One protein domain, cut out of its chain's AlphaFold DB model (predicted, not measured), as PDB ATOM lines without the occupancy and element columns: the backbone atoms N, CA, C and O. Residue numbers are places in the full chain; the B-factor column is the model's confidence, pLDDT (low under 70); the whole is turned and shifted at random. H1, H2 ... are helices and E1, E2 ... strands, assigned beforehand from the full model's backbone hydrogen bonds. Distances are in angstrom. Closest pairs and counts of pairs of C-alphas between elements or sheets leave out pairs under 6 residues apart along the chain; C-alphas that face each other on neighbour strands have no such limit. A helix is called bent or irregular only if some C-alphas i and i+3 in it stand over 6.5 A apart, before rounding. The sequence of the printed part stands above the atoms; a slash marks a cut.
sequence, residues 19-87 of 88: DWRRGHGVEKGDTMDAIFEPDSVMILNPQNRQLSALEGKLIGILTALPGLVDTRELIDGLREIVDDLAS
ATOM      1  N   ASP A  19     115.781  15.912 290.457       88.06
ATOM      2  CA  ASP A  19     115.325  16.070 289.074       88.06
ATOM      3  C   ASP A  19     115.844  17.365 288.456       88.06
ATOM      4  O   ASP A  19     116.284  17.359 287.310       88.06
ATOM      5  N   TRP A  20     115.908  18.445 289.244       86.00
ATOM      6  CA  TRP A  20     116.513  19.701 288.809       86.00
ATOM      7  C   TRP A  20     117.990  19.508 288.456       86.00
ATOM      8  O   TRP A  20     118.396  19.845 287.347       86.00
ATOM      9  N   ARG A  21     118.775  18.881 289.350       86.19
ATOM     10  CA  ARG A  21     120.200  18.596 289.099       86.19
ATOM     11  C   ARG A  21     120.398  17.777 287.831       86.19
ATOM     12  O   ARG A  21     121.239  18.120 287.013       86.19
ATOM     13  N   ARG A  22     119.588  16.730 287.640       85.56
ATOM     14  CA  ARG A  22     119.636  15.900 286.432       85.56
ATOM     15  C   ARG A  22     119.295  16.705 285.177       85.56
ATOM     16  O   ARG A  22     120.005  16.582 284.189       85.56
ATOM     17  N   GLY A  23     118.241  17.520 285.220       82.50
ATOM     18  CA  GLY A  23     117.829  18.363 284.095       82.50
ATOM     19  C   GLY A  23     118.866  19.421 283.708       82.50
ATOM     20  O   GLY A  23     118.919  19.816 282.552       82.50
ATOM     21  N   HIS A  24     119.713  19.829 284.655       78.06
ATOM     22  CA  HIS A  24     120.757  20.839 284.451       78.06
ATOM     23  C   HIS A  24     122.169  20.242 284.352       78.06
ATOM     24  O   HIS A  24     123.137  20.996 284.319       78.06
ATOM     25  N   GLY A  25     122.301  18.909 284.306       82.56
ATOM     26  CA  GLY A  25     123.593  18.227 284.179       82.56
ATOM     27  C   GLY A  25     124.550  18.451 285.354       82.56
ATOM     28  O   GLY A  25     125.755  18.419 285.153       82.56
ATOM     29  N   VAL A  26     124.026  18.704 286.557       84.81
ATOM     30  CA  VAL A  26     124.823  19.011 287.753       84.81
ATOM     31  C   VAL A  26     125.225  17.737 288.488       84.81
ATOM     32  O   VAL A  26     124.370  16.980 288.966       84.81
ATOM     33  N   GLU A  27     126.526  17.561 288.673       85.81
ATOM     34  CA  GLU A  27     127.145  16.452 289.384       85.81
ATOM     35  C   GLU A  27     127.772  16.877 290.720       85.81
ATOM     36  O   GLU A  27     127.918  18.051 291.071       85.81
ATOM     37  N   LYS A  28     128.115  15.882 291.541       84.00
ATOM     38  CA  LYS A  28     128.793  16.138 292.811       84.00
ATOM     39  C   LYS A  28     130.217  16.618 292.527       84.00
ATOM     40  O   LYS A  28     131.006  15.873 291.963       84.00
ATOM     41  N   GLY A  29     130.558  17.790 293.052       83.88
ATOM     42  CA  GLY A  29     131.876  18.398 292.864       83.88
ATOM     43  C   GLY A  29     131.878  19.516 291.828       83.88
ATOM     44  O   GLY A  29     132.874  20.226 291.743       83.88
ATOM     45  N   ASP A  30     130.766  19.714 291.115       83.81
ATOM     46  CA  ASP A  30     130.596  20.877 290.253       83.81
ATOM     47  C   ASP A  30     130.587  22.174 291.057       83.81
ATOM     48  O   ASP A  30     130.019  22.267 292.153       83.81
ATOM     49  N   THR A  31     131.190  23.196 290.460       83.06
ATOM     50  CA  THR A  31     131.160  24.562 290.962       83.06
ATOM     51  C   THR A  31     129.909  25.268 290.445       83.06
ATOM     52  O   THR A  31     129.523  25.116 289.282       83.06
ATOM     53  N   MET A  32     129.282  26.066 291.304       82.12
ATOM     54  CA  MET A  32     128.170  26.937 290.926       82.12
ATOM     55  C   MET A  32     128.525  28.378 291.246       82.12
ATOM     56  O   MET A  32     129.063  28.658 292.318       82.12
ATOM     57  N   ASP A  33     128.153  29.276 290.347       79.44
ATOM     58  CA  ASP A  33     128.066  30.692 290.650       79.44
ATOM     59  C   ASP A  33     126.788  30.939 291.444       79.44
ATOM     60  O   ASP A  33     125.692  30.562 291.022       79.44
ATOM     61  N   ALA A  34     126.943  31.552 292.612       76.50
ATOM     62  CA  ALA A  34     125.835  32.024 293.422       76.50
ATOM     63  C   ALA A  34     125.795  33.547 293.331       76.50
ATOM     64  O   ALA A  34     126.707  34.225 293.804       76.50
ATOM     65  N   ILE A  35     124.740  34.072 292.717       74.81
ATOM     66  CA  ILE A  35     124.516  35.507 292.591       74.81
ATOM     67  C   ILE A  35     123.426  35.870 293.588       74.81
ATOM     68  O   ILE A  35     122.327  35.308 293.567       74.81
ATOM     69  N   PHE A  36     123.775  36.760 294.508       70.25
ATOM     70  CA  PHE A  36     122.912  37.184 295.595       70.25
ATOM     71  C   PHE A  36     123.027  38.692 295.763       70.25
ATOM     72  O   PHE A  36     124.106  39.204 296.060       70.25
ATOM     73  N   GLU A  37     121.897  39.373 295.619       67.62
ATOM     74  CA  GLU A  37     121.742  40.762 296.028       67.62
ATOM     75  C   GLU A  37     120.755  40.852 297.198       67.62
ATOM     76  O   GLU A  37     119.827  40.034 297.277       67.62
ATOM     77  N   PRO A  38     120.937  41.816 298.120       64.12
ATOM     78  CA  PRO A  38     119.951  42.101 299.156       64.12
ATOM     79  C   PRO A  38     118.564  42.318 298.540       64.12
ATOM     80  O   PRO A  38     118.439  42.988 297.520       64.12
ATOM     81  N   ASP A  39     117.536  41.727 299.149       64.12
ATOM     82  CA  ASP A  39     116.135  41.811 298.706       64.12
ATOM     83  C   ASP A  39     115.838  41.229 297.304       64.12
ATOM     84  O   ASP A  39     114.770  41.476 296.741       64.12
ATOM     85  N   SER A  40     116.734  40.389 296.766       66.50
ATOM     86  CA  SER A  40     116.572  39.722 295.467       66.50
ATOM     87  C   SER A  40     116.462  38.196 295.563       66.50
ATOM     88  O   SER A  40     116.726  37.572 296.596       66.50
ATOM     89  N   VAL A  41     116.081  37.568 294.447       68.56
ATOM     90  CA  VAL A  41     116.154  36.115 294.279       68.56
ATOM     91  C   VAL A  41     117.614  35.671 294.176       68.56
ATOM     92  O   VAL A  41     118.406  36.238 293.430       68.56
ATOM     93  N   MET A  42     117.976  34.623 294.915       73.50
ATOM     94  CA  MET A  42     119.285  33.986 294.769       73.50
ATOM     95  C   MET A  42     119.305  33.150 293.490       73.50
ATOM     96  O   MET A  42     118.478  32.251 293.316       73.50
ATOM     97  N   ILE A  43     120.280  33.412 292.625       77.44
ATOM     98  CA  ILE A  43     120.465  32.694 291.364       77.44
ATOM     99  C   ILE A  43     121.648  31.743 291.522       77.44
ATOM    100  O   ILE A  43     122.731  32.152 291.935       77.44
ATOM    101  N   LEU A  44     121.433  30.468 291.190       78.94
ATOM    102  CA  LEU A  44     122.469  29.437 291.178       78.94
ATOM    103  C   LEU A  44     122.694  28.975 289.738       78.94
ATOM    104  O   LEU A  44     121.788  28.401 289.131       78.94
ATOM    105  N   ASN A  45     123.894  29.209 289.208       79.19
ATOM    106  CA  ASN A  45     124.260  28.842 287.843       79.19
ATOM    107  C   ASN A  45     125.455  27.867 287.825       79.19
ATOM    108  O   ASN A  45     126.526  28.217 288.319       79.19
ATOM    109  N   PRO A  46     125.323  26.645 287.277       80.69
ATOM    110  CA  PRO A  46     126.442  25.708 287.159       80.69
ATOM    111  C   PRO A  46     127.515  26.203 286.173       80.69
ATOM    112  O   PRO A  46     127.206  26.469 285.014       80.69
ATOM    113  N   GLN A  47     128.784  26.258 286.595       74.56
ATOM    114  CA  GLN A  47     129.889  26.744 285.745       74.56
ATOM    115  C   GLN A  47     130.279  25.771 284.623       74.56
ATOM    116  O   GLN A  47     130.744  26.182 283.563       74.56
ATOM    117  N   ASN A  48     130.086  24.471 284.845       71.25
ATOM    118  CA  ASN A  48     130.547  23.420 283.931       71.25
ATOM    119  C   ASN A  48     129.614  23.213 282.726       71.25
ATOM    120  O   ASN A  48     129.820  22.304 281.920       71.25
ATOM    121  N   ARG A  49     128.581  24.049 282.587       73.62
ATOM    122  CA  ARG A  49     127.592  23.954 281.521       73.62
ATOM    123  C   ARG A  49     127.897  24.966 280.421       73.62
ATOM    124  O   ARG A  49     128.031  26.158 280.681       73.62
ATOM    125  N   GLN A  50     127.918  24.505 279.171       72.25
ATOM    126  CA  GLN A  50     127.793  25.421 278.037       72.25
ATOM    127  C   GLN A  50     126.389  26.018 278.054       72.25
ATOM    128  O   GLN A  50     125.405  25.325 277.795       72.25
ATOM    129  N   LEU A  51     126.308  27.301 278.397       72.44
ATOM    130  CA  LEU A  51     125.087  28.073 278.245       72.44
ATOM    131  C   LEU A  51     124.833  28.285 276.756       72.44
ATOM    132  O   LEU A  51     125.727  28.700 276.014       72.44
ATOM    133  N   SER A  52     123.602  28.033 276.322       76.62
ATOM    134  CA  SER A  52     123.159  28.564 275.036       76.62
ATOM    135  C   SER A  52     123.179  30.099 275.072       76.62
ATOM    136  O   SER A  52     123.099  30.715 276.139       76.62
ATOM    137  N   ALA A  53     123.249  30.736 273.900       75.12
ATOM    138  CA  ALA A  53     123.206  32.197 273.806       75.12
ATOM    139  C   ALA A  53     121.947  32.787 274.476       75.12
ATOM    140  O   ALA A  53     122.023  33.827 275.128       75.12
ATOM    141  N   LEU A  54     120.812  32.084 274.376       79.00
ATOM    142  CA  LEU A  54     119.560  32.444 275.041       79.00
ATOM    143  C   LEU A  54     119.686  32.399 276.568       79.00
ATOM    144  O   LEU A  54     119.308  33.345 277.255       79.00
ATOM    145  N   GLU A  55     120.229  31.307 277.105       74.12
ATOM    146  CA  GLU A  55     120.390  31.139 278.550       74.12
ATOM    147  C   GLU A  55     121.340  32.179 279.140       74.12
ATOM    148  O   GLU A  55     121.051  32.731 280.198       74.12
ATOM    149  N   GLY A  56     122.426  32.507 278.432       77.50
ATOM    150  CA  GLY A  56     123.332  33.582 278.833       77.50
ATOM    151  C   GLY A  56     122.629  34.939 278.933       77.50
ATOM    152  O   GLY A  56     122.781  35.634 279.937       77.50
ATOM    153  N   LYS A  57     121.805  35.295 277.936       75.94
ATOM    154  CA  LYS A  57     121.037  36.554 277.935       75.94
ATOM    155  C   LYS A  57     119.997  36.604 279.056       75.94
ATOM    156  O   LYS A  57     119.903  37.608 279.756       75.94
ATOM    157  N   LEU A  58     119.263  35.510 279.273       75.00
ATOM    158  CA  LEU A  58     118.269  35.419 280.346       75.00
ATOM    159  C   LEU A  58     118.908  35.526 281.730       75.00
ATOM    160  O   LEU A  58     118.400  36.261 282.572       75.00
ATOM    161  N   ILE A  59     120.032  34.842 281.964       74.44
ATOM    162  CA  ILE A  59     120.780  34.972 283.220       74.44
ATOM    163  C   ILE A  59     121.226  36.424 283.412       74.44
ATOM    164  O   ILE A  59     121.010  36.964 284.489       74.44
ATOM    165  N   GLY A  60     121.748  37.082 282.370       74.38
ATOM    166  CA  GLY A  60     122.122  38.500 282.419       74.38
ATOM    167  C   GLY A  60     120.983  39.405 282.901       74.38
ATOM    168  O   GLY A  60     121.161  40.162 283.857       74.38
ATOM    169  N   ILE A  61     119.786  39.267 282.322       73.62
ATOM    170  CA  ILE A  61     118.596  40.017 282.757       73.62
ATOM    171  C   ILE A  61     118.233  39.688 284.206       73.62
ATOM    172  O   ILE A  61     117.998  40.594 285.001       73.62
ATOM    173  N   LEU A  62     118.209  38.402 284.573       69.81
ATOM    174  CA  LEU A  62     117.848  37.977 285.926       69.81
ATOM    175  C   LEU A  62     118.833  38.493 286.981       69.81
ATOM    176  O   LEU A  62     118.430  38.805 288.095       69.81
ATOM    177  N   THR A  63     120.111  38.610 286.634       67.75
ATOM    178  CA  THR A  63     121.130  39.184 287.519       67.75
ATOM    179  C   THR A  63     121.036  40.701 287.616       67.75
ATOM    180  O   THR A  63     121.342  41.252 288.663       67.75
ATOM    181  N   ALA A  64     120.563  41.368 286.560       68.25
ATOM    182  CA  ALA A  64     120.328  42.808 286.550       68.25
ATOM    183  C   ALA A  64     118.981  43.206 287.188       68.25
ATOM    184  O   ALA A  64     118.799  44.376 287.505       68.25
ATOM    185  N   LEU A  65     118.050  42.261 287.400       65.25
ATOM    186  CA  LEU A  65     116.715  42.497 287.982       65.25
ATOM    187  C   LEU A  65     116.695  43.356 289.249       65.25
ATOM    188  O   LEU A  65     115.900  44.289 289.285       65.25
ATOM    189  N   PRO A  66     117.518  43.098 290.277       59.19
ATOM    190  CA  PRO A  66     117.527  43.958 291.461       59.19
ATOM    191  C   PRO A  66     117.994  45.404 291.190       59.19
ATOM    192  O   PRO A  66     117.660  46.299 291.963       59.19
ATOM    193  N   GLY A  67     118.675  45.660 290.067       55.78
ATOM    194  CA  GLY A  67     118.989  47.002 289.561       55.78
ATOM    195  C   GLY A  67     117.991  47.563 288.536       55.78
ATOM    196  O   GLY A  67     118.050  48.754 288.236       55.78
ATOM    197  N   LEU A  68     117.068  46.748 288.011       59.09
ATOM    198  CA  LEU A  68     116.017  47.162 287.076       59.09
ATOM    199  C   LEU A  68     114.880  47.819 287.869       59.09
ATOM    200  O   LEU A  68     113.874  47.199 288.209       59.09
ATOM    201  N   VAL A  69     115.064  49.101 288.185       55.34
ATOM    202  CA  VAL A  69     114.102  49.925 288.940       55.34
ATOM    203  C   VAL A  69     112.775  50.088 288.182       55.34
ATOM    204  O   VAL A  69     111.748  50.382 288.797       55.34
ATOM    205  N   ASP A  70     112.770  49.868 286.861       59.78
ATOM    206  CA  ASP A  70     111.629  50.145 285.997       59.78
ATOM    207  C   ASP A  70     111.229  48.946 285.119       59.78
ATOM    208  O   ASP A  70     112.042  48.321 284.436       59.78
ATOM    209  N   THR A  71     109.927  48.645 285.086       62.12
ATOM    210  CA  THR A  71     109.364  47.491 284.350       62.12
ATOM    211  C   THR A  71     109.620  47.588 282.837       62.12
ATOM    212  O   THR A  71     109.597  46.579 282.136       62.12
ATOM    213  N   ARG A  72     109.893  48.794 282.323       64.19
ATOM    214  CA  ARG A  72     110.240  49.037 280.915       64.19
ATOM    215  C   ARG A  72     111.577  48.435 280.502       64.19
ATOM    216  O   ARG A  72     111.615  47.772 279.476       64.19
ATOM    217  N   GLU A  73     112.627  48.615 281.293       67.06
ATOM    218  CA  GLU A  73     113.961  48.101 280.953       67.06
ATOM    219  C   GLU A  73     113.968  46.564 280.930       67.06
ATOM    220  O   GLU A  73     114.571  45.944 280.054       67.06
ATOM    221  N   LEU A  74     113.195  45.942 281.829       69.75
ATOM    222  CA  LEU A  74     112.949  44.502 281.807       69.75
ATOM    223  C   LEU A  74     112.212  44.066 280.530       69.75
ATOM    224  O   LEU A  74     112.586  43.071 279.913       69.75
ATOM    225  N   ILE A  75     111.161  44.792 280.130       73.62
ATOM    226  CA  ILE A  75     110.402  44.494 278.906       73.62
ATOM    227  C   ILE A  75     111.288  44.632 277.666       73.62
ATOM    228  O   ILE A  75     111.215  43.775 276.788       73.62
ATOM    229  N   ASP A  76     112.110  45.676 277.587       79.75
ATOM    230  CA  ASP A  76     112.981  45.921 276.438       79.75
ATOM    231  C   ASP A  76     114.061  44.835 276.322       79.75
ATOM    232  O   ASP A  76     114.230  44.264 275.245       79.75
ATOM    233  N   GLY A  77     114.688  44.436 277.436       76.19
ATOM    234  CA  GLY A  77     115.629  43.311 277.444       76.19
ATOM    235  C   GLY A  77     114.979  41.980 277.046       76.19
ATOM    236  O   GLY A  77     115.555  41.197 276.292       76.19
ATOM    237  N   LEU A  78     113.747  41.718 277.497       77.50
ATOM    238  CA  LEU A  78     113.004  40.520 277.090       77.50
ATOM    239  C   LEU A  78     112.611  40.553 275.605       77.50
ATOM    240  O   LEU A  78     112.615  39.506 274.961       77.50
ATOM    241  N   ARG A  79     112.284  41.728 275.052       79.38
ATOM    242  CA  ARG A  79     111.961  41.892 273.626       79.38
ATOM    243  C   ARG A  79     113.161  41.623 272.732       79.38
ATOM    244  O   ARG A  79     113.012  40.877 271.775       79.38
ATOM    245  N   GLU A  80     114.335  42.140 273.084       81.25
ATOM    246  CA  GLU A  80     115.573  41.892 272.333       81.25
ATOM    247  C   GLU A  80     115.868  40.386 272.224       81.25
ATOM    248  O   GLU A  80     116.174  39.873 271.149       81.25
ATOM    249  N   ILE A  81     115.669  39.645 273.319       79.94
ATOM    250  CA  ILE A  81     115.801  38.184 273.318       79.94
ATOM    251  C   ILE A  81     114.794  37.518 272.369       79.94
ATOM    252  O   ILE A  81     115.148  36.572 271.664       79.94
ATOM    253  N   VAL A  82     113.537  37.969 272.372       78.50
ATOM    254  CA  VAL A  82     112.476  37.405 271.520       78.50
ATOM    255  C   VAL A  82     112.741  37.690 270.040       78.50
ATOM    256  O   VAL A  82     112.588  36.785 269.219       78.50
ATOM    257  N   ASP A  83     113.167  38.903 269.701       81.69
ATOM    258  CA  ASP A  83     113.449  39.313 268.324       81.69
ATOM    259  C   ASP A  83     114.649  38.546 267.738       81.69
ATOM    260  O   ASP A  83     114.607  38.095 266.587       81.69
ATOM    261  N   ASP A  84     115.680  38.296 268.549       75.06
ATOM    262  CA  ASP A  84     116.821  37.463 268.158       75.06
ATOM    263  C   ASP A  84     116.419  36.002 267.895       75.06
ATOM    264  O   ASP A  84     116.900  35.380 266.945       75.06
ATOM    265  N   LEU A  85     115.504  35.449 268.698       73.00
ATOM    266  CA  LEU A  85     114.986  34.092 268.496       73.00
ATOM    267  C   LEU A  85     114.104  33.973 267.249       73.00
ATOM    268  O   LEU A  85     114.100  32.923 266.616       73.00
ATOM    269  N   ALA A  86     113.363  35.023 266.893       71.88
ATOM    270  CA  ALA A  86     112.523  35.047 265.695       71.88
ATOM    271  C   ALA A  86     113.332  35.185 264.390       71.88
ATOM    272  O   ALA A  86     112.809  34.919 263.308       71.88
ATOM    273  N   SER A  87     114.594  35.609 264.496       66.94
ATOM    274  CA  SER A  87     115.500  35.862 263.370       66.94
ATOM    275  C   SER A  87     116.426  34.680 263.039       66.94
ATOM    276  O   SER A  87     117.250  34.796 262.128       66.94
TER     277      SER A  87
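What this domain is: This is residues 19 to 87 of the 88 residues of an uncharacterized protein of marine sediment metagenome (UniProt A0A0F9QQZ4). Two hairpins lie side by side in a loose, flat layer: a helical hairpin of H2 and H3, and a two-stranded hairpin of E1 and E2 that comes near H2 at one place, around Thr 63. H2 is in the middle, between H3 and the strands, and the short helix H1 lies off to one side, apart from H2, H3 and E2. The printed part has 69 residues with three named helices and two named strands, in the order H1, E1, E2, H2, H3; the sheet, E1 - E2, is antiparallel, and the class is mostly helix. The whole is loose, with a radius of gyration of the C-alphas of 13.9 A, and spans 39 by 35 by 18 A.

How they stand to each other: The sheet is a hairpin of E1, residues 32 to 35, and E2, residues 43 to 46, antiparallel at 159 degrees between their directions. N 33 and O 45 are within hydrogen-bond range at 2.8 A, and so are N 43 and O 35 at 2.9 A. The C-alphas of Met 32 and Pro 46 face each other at 4.3 A. Next comes H2, residues 53 to 67, whose closest C-alpha pair with E1 is Ile 35 and Thr 63, 7.1 A apart, and with E2 Ile 43 and Thr 63, 7.6 A. H2 touches H3, residues 71 to 86, in a helical hairpin; their closest C-alphas, those of Ile 61 and Gly 77, are 6.9 A apart. H3 touches H2 with residues 74 to 81 alone. Their lines stand at a shallow tilt of 2 degrees, opposite ways. H3 is apart from E1 and E2. H1, residues 19 to 23, is apart from E2, H2 and H3. In H1 and H3 every O i to N i+4 pair is within hydrogen-bond range; in H2, 9 of 11 are.

Where its parts are: E1 begins at C-alpha 32 (128.170, 26.937, 290.926). H2 is 22.0 A long and irregular, with C-alphas 63 and 66 7.2 A apart. H3 is 22.6 A long and ends at C-alpha 86 (112.523, 35.047, 265.695). H1 begins at C-alpha 19 (115.325, 16.070, 289.074) and is 6.0 A long. E1 measures 9.5 A and E2 10.1 A.

The domain as a whole: The two C-alphas farthest apart, those of Lys 28 and Arg 72, are 39.6 A apart. The printed part has no cut. The link from H2 to H3 is tight, and the other three are short. The mean pLDDT of the printed part is 74.4; residues 37 to 41, 62 to 74 and 87 are under 70.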